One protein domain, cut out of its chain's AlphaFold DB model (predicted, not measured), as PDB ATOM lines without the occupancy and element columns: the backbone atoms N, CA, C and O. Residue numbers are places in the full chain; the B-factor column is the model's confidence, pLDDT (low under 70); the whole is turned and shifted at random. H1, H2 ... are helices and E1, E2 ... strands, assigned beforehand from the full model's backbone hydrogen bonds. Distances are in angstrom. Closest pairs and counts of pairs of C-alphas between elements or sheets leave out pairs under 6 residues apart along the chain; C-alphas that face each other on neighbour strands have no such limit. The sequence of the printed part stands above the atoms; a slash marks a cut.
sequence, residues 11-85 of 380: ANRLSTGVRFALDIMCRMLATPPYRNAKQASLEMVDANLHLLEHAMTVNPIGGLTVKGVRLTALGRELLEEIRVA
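Overview. This is residues 11 to 85 of the 380 residues of an uncharacterized protein of Burkholderia lata (strain ATCC 17760 / DSM 23089 / LMG 22485 / NCIMB 9086 / R18194 / 383) (UniProt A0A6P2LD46). A two-stranded antiparallel hairpin, E1 and E2, forms one side of a loosely joined domain, with four separate helices set about it and no helix touching another. H3 and H4 lie near the end of the hairpin where E1 begins, H2 comes near E2 with its first residue, H1 lies beyond H2, and residues 80 to 85 stick out. The 75 printed residues hold four named helices and two named strands in the order H1 H2 H3 E1 E2 H4, a mixed class of helices and strands. The whole is only just compact, close to loose, with a radius of gyration of the C-alphas of 13.3 A and spans of 32 by 31 by 26 A.

Along the chain. H1, residues 11 to 15, begins at C-alpha 11 (91.560, 41.908, 130.308). H2 is residues 22 to 29, 10.9 A long, and H3 residues 42 to 47, 8.5 A. E1, residues 52 to 58, is 17.1 A long; E2, residues 65 to 71, is 18.2 A. H4, residues 73 to 83, 15.3 A, ends at C-alpha 83 (81.162, 21.977, 144.021).

Arrangement. The hairpin of E1 and E2 is antiparallel at 144 degrees, with N 53 and O 70 at 2.8 A and N 57 and O 66 at 3.0 A. The closest C-alphas of H3 and E1 are Val 45 and Leu 52, 6.6 A; of H4 and E1, Gly 75 and Leu 52, 6.8 A; of H2 and E2, Leu 22 and Val 69, 7.7 A. H1 and H2 are close but not clearly touching, with the C-alphas of Arg 13 and Ile 24 closest at 8.0 A. H2 and H3 are apart. In H1, H2, H3 and H4 every O i to N i+4 pair is within hydrogen-bond range.

Size, cuts and confidence. The C-alphas farthest apart, Leu 64 and Ala 85, are 35.8 A apart. The printed part has no cut; the link from H2 to H3, residues 30 to 41, is long. Confidence is under 70 at residue 11, residues 30 to 34 and residues 81 to 85.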
ATOM      1  N   ALA A  11      91.340  42.318 131.693       68.06
ATOM      2  CA  ALA A  11      91.560  41.908 130.308       68.06
ATOM      3  C   ALA A  11      93.054  41.737 129.980       68.06
ATOM      4  O   ALA A  11      93.447  40.688 129.470       68.06
ATOM      5  N   ASN A  12      93.897  42.709 130.351       73.62
ATOM      6  CA  ASN A  12      95.345  42.655 130.096       73.62
ATOM      7  C   ASN A  12      96.018  41.510 130.863       73.62
ATOM      8  O   ASN A  12      96.948  40.851 130.398       73.62
ATOM      9  N   ARG A  13      95.521  41.244 132.066       79.19
ATOM     10  CA  ARG A  13      95.984  40.150 132.916       79.19
ATOM     11  C   ARG A  13      95.647  38.770 132.346       79.19
ATOM     12  O   ARG A  13      96.464  37.854 132.418       79.19
ATOM     13  N   LEU A  14      94.466  38.622 131.750       74.81
ATOM     14  CA  LEU A  14      94.065  37.387 131.078       74.81
ATOM     15  C   LEU A  14      94.820  37.183 129.759       74.81
ATOM     16  O   LEU A  14      95.239  36.060 129.469       74.81
ATOM     17  N   SER A  15      95.043  38.253 128.983       71.06
ATOM     18  CA  SER A  15      95.795  38.188 127.722       71.06
ATOM     19  C   SER A  15      97.275  37.855 127.928       71.06
ATOM     20  O   SER A  15      97.892  37.255 127.055       71.06
ATOM     21  N   THR A  16      97.839  38.176 129.096       74.62
ATOM     22  CA  THR A  16      99.213  37.812 129.495       74.62
ATOM     23  C   THR A  16      99.328  36.401 130.085       74.62
ATOM     24  O   THR A  16     100.381  36.016 130.588       74.62
ATOM     25  N   GLY A  17      98.260  35.597 130.018       74.88
ATOM     26  CA  GLY A  17      98.284  34.190 130.423       74.88
ATOM     27  C   GLY A  17      98.087  33.952 131.921       74.88
ATOM     28  O   GLY A  17      98.129  32.802 132.363       74.88
ATOM     29  N   VAL A  18      97.805  34.989 132.721       75.69
ATOM     30  CA  VAL A  18      97.494  34.802 134.143       75.69
ATOM     31  C   VAL A  18      96.044  34.380 134.302       75.69
ATOM     32  O   VAL A  18      95.153  35.212 134.440       75.69
ATOM     33  N   ARG A  19      95.803  33.069 134.279       72.94
ATOM     34  CA  ARG A  19      94.451  32.499 134.431       72.94
ATOM     35  C   ARG A  19      94.189  31.935 135.827       72.94
ATOM     36  O   ARG A  19      93.090  32.068 136.341       72.94
ATOM     37  N   PHE A  20      95.216  31.381 136.473       78.75
ATOM     38  CA  PHE A  20      95.094  30.666 137.752       78.75
ATOM     39  C   PHE A  20      95.848  31.372 138.885       78.75
ATOM     40  O   PHE A  20      96.742  30.805 139.512       78.75
ATOM     41  N   ALA A  21      95.504  32.637 139.134       87.19
ATOM     42  CA  ALA A  21      96.026  33.418 140.256       87.19
ATOM     43  C   ALA A  21      94.897  33.864 141.187       87.19
ATOM     44  O   ALA A  21      93.785  34.119 140.726       87.19
ATOM     45  N   LEU A  22      95.199  34.009 142.482       89.44
ATOM     46  CA  LEU A  22      94.213  34.446 143.478       89.44
ATOM     47  C   LEU A  22      93.586  35.792 143.087       89.44
ATOM     48  O   LEU A  22      92.373  35.933 143.143       89.44
ATOM     49  N   ASP A  23      94.391  36.751 142.611       89.00
ATOM     50  CA  ASP A  23      93.886  38.066 142.189       89.00
ATOM     51  C   ASP A  23      92.869  37.981 141.045       89.00
ATOM     52  O   ASP A  23      91.911  38.742 141.028       89.00
ATOM     53  N   ILE A  24      93.039  37.036 140.117       85.44
ATOM     54  CA  ILE A  24      92.092  36.830 139.015       85.44
ATOM     55  C   ILE A  24      90.768  36.298 139.549       85.44
ATOM     56  O   ILE A  24      89.721  36.829 139.201       85.44
ATOM     57  N   MET A  25      90.812  35.297 140.432       85.25
ATOM     58  CA  MET A  25      89.599  34.734 141.029       85.25
ATOM     59  C   MET A  25      88.849  35.780 141.858       85.25
ATOM     60  O   MET A  25      87.651  35.962 141.667       85.25
ATOM     61  N   CYS A  26      89.551  36.554 142.690       85.19
ATOM     62  CA  CYS A  26      88.929  37.637 143.451       85.19
ATOM     63  C   CYS A  26      88.331  38.724 142.540       85.19
ATOM     64  O   CYS A  26      87.257  39.239 142.834       85.19
ATOM     65  N   ARG A  27      88.966  39.051 141.406       81.75
ATOM     66  CA  ARG A  27      88.399  39.986 140.418       81.75
ATOM     67  C   ARG A  27      87.186  39.434 139.688       81.75
ATOM     68  O   ARG A  27      86.308  40.217 139.355       81.75
ATOM     69  N   MET A  28      87.117  38.130 139.435       74.94
ATOM     70  CA  MET A  28      85.921  37.527 138.837       74.94
ATOM     71  C   MET A  28      84.715  37.633 139.775       74.94
ATOM     72  O   MET A  28      83.605  37.883 139.312       74.94
ATOM     73  N   LEU A  29      84.957  37.536 141.085       75.75
ATOM     74  CA  LEU A  29      83.939  37.686 142.127       75.75
ATOM     75  C   LEU A  29      83.616  39.153 142.458       75.75
ATOM     76  O   LEU A  29      82.519  39.453 142.924       75.75
ATOM     77  N   ALA A  30      84.546  40.080 142.215       68.00
ATOM     78  CA  ALA A  30      84.326  41.503 142.436       68.00
ATOM     79  C   ALA A  30      83.298  42.079 141.446       68.00
ATOM     80  O   ALA A  30      83.230  41.691 140.270       68.00
ATOM     81  N   THR A  31      82.522  43.065 141.904       51.22
ATOM     82  CA  THR A  31      81.577  43.761 141.024       51.22
ATOM     83  C   THR A  31      82.335  44.509 139.910       51.22
ATOM     84  O   THR A  31      83.441  45.005 140.152       51.22
ATOM     85  N   PRO A  32      81.776  44.599 138.683       53.97
ATOM     86  CA  PRO A  32      82.397  45.209 137.502       53.97
ATOM     87  C   PRO A  32      83.200  46.501 137.725       53.97
ATOM     88  O   PRO A  32      84.328  46.551 137.228       53.97
ATOM     89  N   PRO A  33      82.731  47.494 138.517       57.28
ATOM     90  CA  PRO A  33      83.497  48.718 138.765       57.28
ATOM     91  C   PRO A  33      84.865  48.469 139.417       57.28
ATOM     92  O   PRO A  33      85.805  49.230 139.202       57.28
ATOM     93  N   TYR A  34      85.005  47.382 140.182       68.62
ATOM     94  CA  TYR A  34      86.212  47.067 140.944       68.62
ATOM     95  C   TYR A  34      87.075  45.968 140.302       68.62
ATOM     96  O   TYR A  34      88.161  45.674 140.801       68.62
ATOM     97  N   ARG A  35      86.660  45.376 139.173       75.12
ATOM     98  CA  ARG A  35      87.394  44.269 138.515       75.12
ATOM     99  C   ARG A  35      88.771  44.664 137.991       75.12
ATOM    100  O   ARG A  35      89.669  43.829 137.873       75.12
ATOM    101  N   ASN A  36      88.954  45.944 137.682       77.31
ATOM    102  CA  ASN A  36      90.237  46.485 137.237       77.31
ATOM    103  C   ASN A  36      91.131  46.936 138.398       77.31
ATOM    104  O   ASN A  36      92.283  47.290 138.165       77.31
ATOM    105  N   ALA A  37      90.643  46.863 139.638       80.88
ATOM    106  CA  ALA A  37      91.456  47.068 140.824       80.88
ATOM    107  C   ALA A  37      92.053  45.744 141.316       80.88
ATOM    108  O   ALA A  37      91.498  44.662 141.120       80.88
ATOM    109  N   LYS A  38      93.198  45.846 141.987       85.56
ATOM    110  CA  LYS A  38      93.811  44.755 142.743       85.56
ATOM    111  C   LYS A  38      92.860  44.283 143.847       85.56
ATOM    112  O   LYS A  38      92.478  45.088 144.689       85.56
ATOM    113  N   GLN A  39      92.556  42.986 143.885       86.31
ATOM    114  CA  GLN A  39      91.626  42.397 144.857       86.31
ATOM    115  C   GLN A  39      92.326  41.465 145.853       86.31
ATOM    116  O   GLN A  39      91.945  41.387 147.017       86.31
ATOM    117  N   ALA A  40      93.406  40.792 145.445       89.25
ATOM    118  CA  ALA A  40      94.142  39.887 146.326       89.25
ATOM    119  C   ALA A  40      95.241  40.607 147.124       89.25
ATOM    120  O   ALA A  40      96.439  40.343 146.954       89.25
ATOM    121  N   SER A  41      94.856  41.564 147.972       86.94
ATOM    122  CA  SER A  41      95.783  42.238 148.892       86.94
ATOM    123  C   SER A  41      96.295  41.282 149.988       86.94
ATOM    124  O   SER A  41      95.835  40.145 150.083       86.94
ATOM    125  N   LEU A  42      97.314  41.691 150.755       87.06
ATOM    126  CA  LEU A  42      97.786  40.863 151.879       87.06
ATOM    127  C   LEU A  42      96.764  40.889 153.015       87.06
ATOM    128  O   LEU A  42      96.426  39.849 153.552       87.06
ATOM    129  N   GLU A  43      96.195  42.061 153.266       87.69
ATOM    130  CA  GLU A  43      95.151  42.310 154.253       87.69
ATOM    131  C   GLU A  43      93.920  41.432 153.994       87.69
ATOM    132  O   GLU A  43      93.361  40.869 154.928       87.69
ATOM    133  N   MET A  44      93.537  41.247 152.724       89.44
ATOM    134  CA  MET A  44      92.461  40.325 152.350       89.44
ATOM    135  C   MET A  44      92.814  38.876 152.704       89.44
ATOM    136  O   MET A  44      91.987  38.173 153.276       89.44
ATOM    137  N   VAL A  45      94.034  38.426 152.398       90.19
ATOM    138  CA  VAL A  45      94.476  37.061 152.734       90.19
ATOM    139  C   VAL A  45      94.507  36.864 154.248       90.19
ATOM    140  O   VAL A  45      93.992  35.862 154.735       90.19
ATOM    141  N   ASP A  46      95.049  37.833 154.982       90.50
ATOM    142  CA  ASP A  46      95.192  37.769 156.434       90.50
ATOM    143  C   ASP A  46      93.826  37.798 157.145       90.50
ATOM    144  O   ASP A  46      93.601  37.057 158.102       90.50
ATOM    145  N   ALA A  47      92.859  38.561 156.622       89.88
ATOM    146  CA  ALA A  47      91.475  38.542 157.102       89.88
ATOM    147  C   ALA A  47      90.765  37.197 156.849       89.88
ATOM    148  O   ALA A  47      89.808  36.854 157.543       89.88
ATOM    149  N   ASN A  48      91.239  36.413 155.878       90.81
ATOM    150  CA  ASN A  48      90.634  35.152 155.457       90.81
ATOM    151  C   ASN A  48      91.509  33.929 155.782       90.81
ATOM    152  O   ASN A  48      91.377  32.893 155.128       90.81
ATOM    153  N   LEU A  49      92.365  34.001 156.812       92.19
ATOM    154  CA  LEU A  49      93.262  32.893 157.198       92.19
ATOM    155  C   LEU A  49      92.543  31.604 157.631       92.19
ATOM    156  O   LEU A  49      93.134  30.529 157.660       92.19
ATOM    157  N   HIS A  50      91.254  31.700 157.949       91.25
ATOM    158  CA  HIS A  50      90.412  30.537 158.210       91.25
ATOM    159  C   HIS A  50      90.148  29.709 156.933       91.25
ATOM    160  O   HIS A  50      89.979  28.492 157.019       91.25
ATOM    161  N   LEU A  51      90.194  30.329 155.746       89.81
ATOM    162  CA  LEU A  51      90.000  29.682 154.436       89.81
ATOM    163  C   LEU A  51      91.299  29.540 153.637       89.81
ATOM    164  O   LEU A  51      91.438  28.613 152.836       89.81
ATOM    165  N   LEU A  52      92.248  30.453 153.838       93.00
ATOM    166  CA  LEU A  52      93.496  30.549 153.087       93.00
ATOM    167  C   LEU A  52      94.703  30.400 154.013       93.00
ATOM    168  O   LEU A  52      94.745  30.975 155.088       93.00
ATOM    169  N   GLU A  53      95.742  29.711 153.564       92.31
ATOM    170  CA  GLU A  53      97.040  29.709 154.237       92.31
ATOM    171  C   GLU A  53      98.152  30.127 153.271       92.31
ATOM    172  O   GLU A  53      98.126  29.815 152.073       92.31
ATOM    173  N   HIS A  54      99.134  30.860 153.799       92.25
ATOM    174  CA  HIS A  54     100.298  31.309 153.041       92.25
ATOM    175  C   HIS A  54     101.108  30.107 152.546       92.25
ATOM    176  O   HIS A  54     101.389  29.172 153.294       92.25
ATOM    177  N   ALA A  55     101.508  30.133 151.275       92.06
ATOM    178  CA  ALA A  55     102.279  29.056 150.662       92.06
ATOM    179  C   ALA A  55     103.287  29.593 149.643       92.06
ATOM    180  O   ALA A  55     103.093  30.649 149.039       92.06
ATOM    181  N   MET A  56     104.350  28.830 149.401       90.38
ATOM    182  CA  MET A  56     105.245  29.069 148.270       90.38
ATOM    183  C   MET A  56     104.728  28.320 147.046       90.38
ATOM    184  O   MET A  56     104.244  27.193 147.141       90.38
ATOM    185  N   THR A  57     104.784  28.959 145.885       87.88
ATOM    186  CA  THR A  57     104.268  28.396 144.635       87.88
ATOM    187  C   THR A  57     105.041  28.956 143.449       87.88
ATOM    188  O   THR A  57     105.811  29.899 143.603       87.88
ATOM    189  N   VAL A  58     104.854  28.389 142.263       85.12
ATOM    190  CA  VAL A  58     105.561  28.817 141.053       85.12
ATOM    191  C   VAL A  58     104.704  29.826 140.295       85.12
ATOM    192  O   VAL A  58     103.503  29.622 140.107       85.12
ATOM    193  N   ASN A  59     105.307  30.935 139.872       81.62
ATOM    194  CA  ASN A  59     104.661  31.895 138.988       81.62
ATOM    195  C   ASN A  59     104.528  31.277 137.582       81.62
ATOM    196  O   ASN A  59     105.556  30.987 136.970       81.62
ATOM    197  N   PRO A  60     103.309  31.119 137.038       71.00
ATOM    198  CA  PRO A  60     103.088  30.462 135.752       71.00
ATOM    199  C   PRO A  60     103.657  31.231 134.551       71.00
ATOM    200  O   PRO A  60     103.854  30.619 133.510       71.00
ATOM    201  N   ILE A  61     103.930  32.537 134.673       73.88
ATOM    202  CA  ILE A  61     104.564  33.313 133.592       73.88
ATOM    203  C   ILE A  61     106.086  33.182 133.647       73.88
ATOM    204  O   ILE A  61     106.737  32.948 132.637       73.88
ATOM    205  N   GLY A  62     106.661  33.398 134.833       76.38
ATOM    206  CA  GLY A  62     108.106  33.576 134.989       76.38
ATOM    207  C   GLY A  62     108.864  32.339 135.462       76.38
ATOM    208  O   GLY A  62     110.081  32.402 135.574       76.38
ATOM    209  N   GLY A  63     108.177  31.257 135.842       80.12
ATOM    210  CA  GLY A  63     108.792  30.044 136.402       80.12
ATOM    211  C   GLY A  63     109.446  30.221 137.781       80.12
ATOM    212  O   GLY A  63     109.942  29.258 138.357       80.12
ATOM    213  N   LEU A  64     109.439  31.434 138.336       85.94
ATOM    214  CA  LEU A  64     110.053  31.751 139.622       85.94
ATOM    215  C   LEU A  64     109.147  31.380 140.794       85.94
ATOM    216  O   LEU A  64     107.924  31.543 140.734       85.94
ATOM    217  N   THR A  65     109.760  30.963 141.899       89.06
ATOM    218  CA  THR A  65     109.058  30.751 143.166       89.06
ATOM    219  C   THR A  65     108.589  32.088 143.738       89.06
ATOM    220  O   THR A  65     109.379  33.006 143.954       89.06
ATOM    221  N   VAL A  66     107.293  32.197 144.012       87.00
ATOM    222  CA  VAL A  66     106.631  33.392 144.539       87.00
ATOM    223  C   VAL A  66     105.749  33.052 145.736       87.00
ATOM    224  O   VAL A  66     105.332  31.908 145.931       87.00
ATOM    225  N   LYS A  67     105.418  34.081 146.524       86.69
ATOM    226  CA  LYS A  67     104.404  33.974 147.574       86.69
ATOM    227  C   LYS A  67     103.020  33.794 146.948       86.69
ATOM    228  O   LYS A  67     102.598  34.558 146.072       86.69
ATOM    229  N   GLY A  68     102.307  32.794 147.428       89.12
ATOM    230  CA  GLY A  68     100.939  32.488 147.061       89.12
ATOM    231  C   GLY A  68     100.140  32.055 148.277       89.12
ATOM    232  O   GLY A  68     100.547  32.251 149.418       89.12
ATOM    233  N   VAL A  69      98.997  31.452 148.002       91.75
ATOM    234  CA  VAL A  69      98.146  30.853 149.025       91.75
ATOM    235  C   VAL A  69      97.727  29.455 148.597       91.75
ATOM    236  O   VAL A  69      97.809  29.091 147.415       91.75
ATOM    237  N   ARG A  70      97.247  28.666 149.543       91.50
ATOM    238  CA  ARG A  70      96.464  27.456 149.290       91.50
ATOM    239  C   ARG A  70      95.277  27.434 150.251       91.50
ATOM    240  O   ARG A  70      95.262  28.189 151.216       91.50
ATOM    241  N   LEU A  71      94.279  26.611 149.954       90.81
ATOM    242  CA  LEU A  71      93.134  26.450 150.846       90.81
ATOM    243  C   LEU A  71      93.563  25.742 152.133       90.81
ATOM    244  O   LEU A  71      94.397  24.831 152.084       90.81
ATOM    245  N   THR A  72      92.972  26.131 153.258       93.00
ATOM    246  CA  THR A  72      93.032  25.364 154.511       93.00
ATOM    247  C   THR A  72      92.230  24.062 154.377       93.00
ATOM    248  O   THR A  72      91.636  23.787 153.332       93.00
ATOM    249  N   ALA A  73      92.214  23.224 155.418       91.06
ATOM    250  CA  ALA A  73      91.338  22.050 155.444       91.06
ATOM    251  C   ALA A  73      89.856  22.453 155.327       91.06
ATOM    252  O   ALA A  73      89.173  21.959 154.436       91.06
ATOM    253  N   LEU A  74      89.426  23.437 156.125       88.19
ATOM    254  CA  LEU A  74      88.079  24.011 156.067       88.19
ATOM    255  C   LEU A  74      87.772  24.626 154.693       88.19
ATOM    256  O   LEU A  74      86.715  24.389 154.126       88.19
ATOM    257  N   GLY A  75      88.713  25.380 154.114       87.00
ATOM    258  CA  GLY A  75      88.532  25.951 152.778       87.00
ATOM    259  C   GLY A  75      88.381  24.892 151.677       87.00
ATOM    260  O   GLY A  75      87.689  25.138 150.694       87.00
ATOM    261  N   ARG A  76      89.010  23.716 151.827       85.50
ATOM    262  CA  ARG A  76      88.817  22.579 150.911       85.50
ATOM    263  C   ARG A  76      87.458  21.915 151.102       85.50
ATOM    264  O   ARG A  76      86.820  21.609 150.108       85.50
ATOM    265  N   GLU A  77      87.034  21.713 152.343       83.81
ATOM    266  CA  GLU A  77      85.720  21.150 152.673       83.81
ATOM    267  C   GLU A  77      84.590  22.013 152.103       83.81
ATOM    268  O   GLU A  77      83.792  21.527 151.309       83.81
ATOM    269  N   LEU A  78      84.620  23.324 152.368       79.75
ATOM    270  CA  LEU A  78      83.661  24.277 151.806       79.75
ATOM    271  C   LEU A  78      83.700  24.316 150.275       79.75
ATOM    272  O   LEU A  78      82.665  24.475 149.638       79.75
ATOM    273  N   LEU A  79      84.880  24.179 149.658       75.94
ATOM    274  CA  LEU A  79      84.970  24.110 148.198       75.94
ATOM    275  C   LEU A  79      84.286  22.853 147.652       75.94
ATOM    276  O   LEU A  79      83.638  22.932 146.613       75.94
ATOM    277  N   GLU A  80      84.428  21.711 148.322       73.19
ATOM    278  CA  GLU A  80      83.756  20.478 147.913       73.19
ATOM    279  C   GLU A  80      82.240  20.560 148.144       73.19
ATOM    280  O   GLU A  80      81.493  20.157 147.260       73.19
ATOM    281  N   GLU A  81      81.777  21.189 149.229       67.44
ATOM    282  CA  GLU A  81      80.353  21.507 149.443       67.44
ATOM    283  C   GLU A  81      79.793  22.441 148.358       67.44
ATOM    284  O   GLU A  81      78.700  22.221 147.837       67.44
ATOM    285  N   ILE A  82      80.559  23.463 147.965       62.28
ATOM    286  CA  ILE A  82      80.207  24.388 146.880       62.28
ATOM    287  C   ILE A  82      80.166  23.669 145.529       62.28
ATOM    288  O   ILE A  82      79.278  23.937 144.724       62.28
ATOM    289  N   ARG A  83      81.106  22.756 145.268       56.94
ATOM    290  CA  ARG A  83      81.162  21.977 144.021       56.94
ATOM    291  C   ARG A  83      79.962  21.066 143.828       56.94
ATOM    292  O   ARG A  83      79.620  20.774 142.691       56.94
ATOM    293  N   VAL A  84      79.337  20.620 144.913       53.88
ATOM    294  CA  VAL A  84      78.111  19.815 144.854       53.88
ATOM    295  C   VAL A  84      76.842  20.648 145.020       53.88
ATOM    296  O   VAL A  84      75.755  20.080 144.967       53.88
ATOM    297  N   ALA A  85      76.945  21.971 145.206       53.97
ATOM    298  CA  ALA A  85      75.801  22.862 145.344       53.97
ATOM    299  C   ALA A  85      75.269  23.281 143.956       53.97
ATOM    300  O   ALA A  85      75.862  24.152 143.308       53.97
TER     301      ALA A  85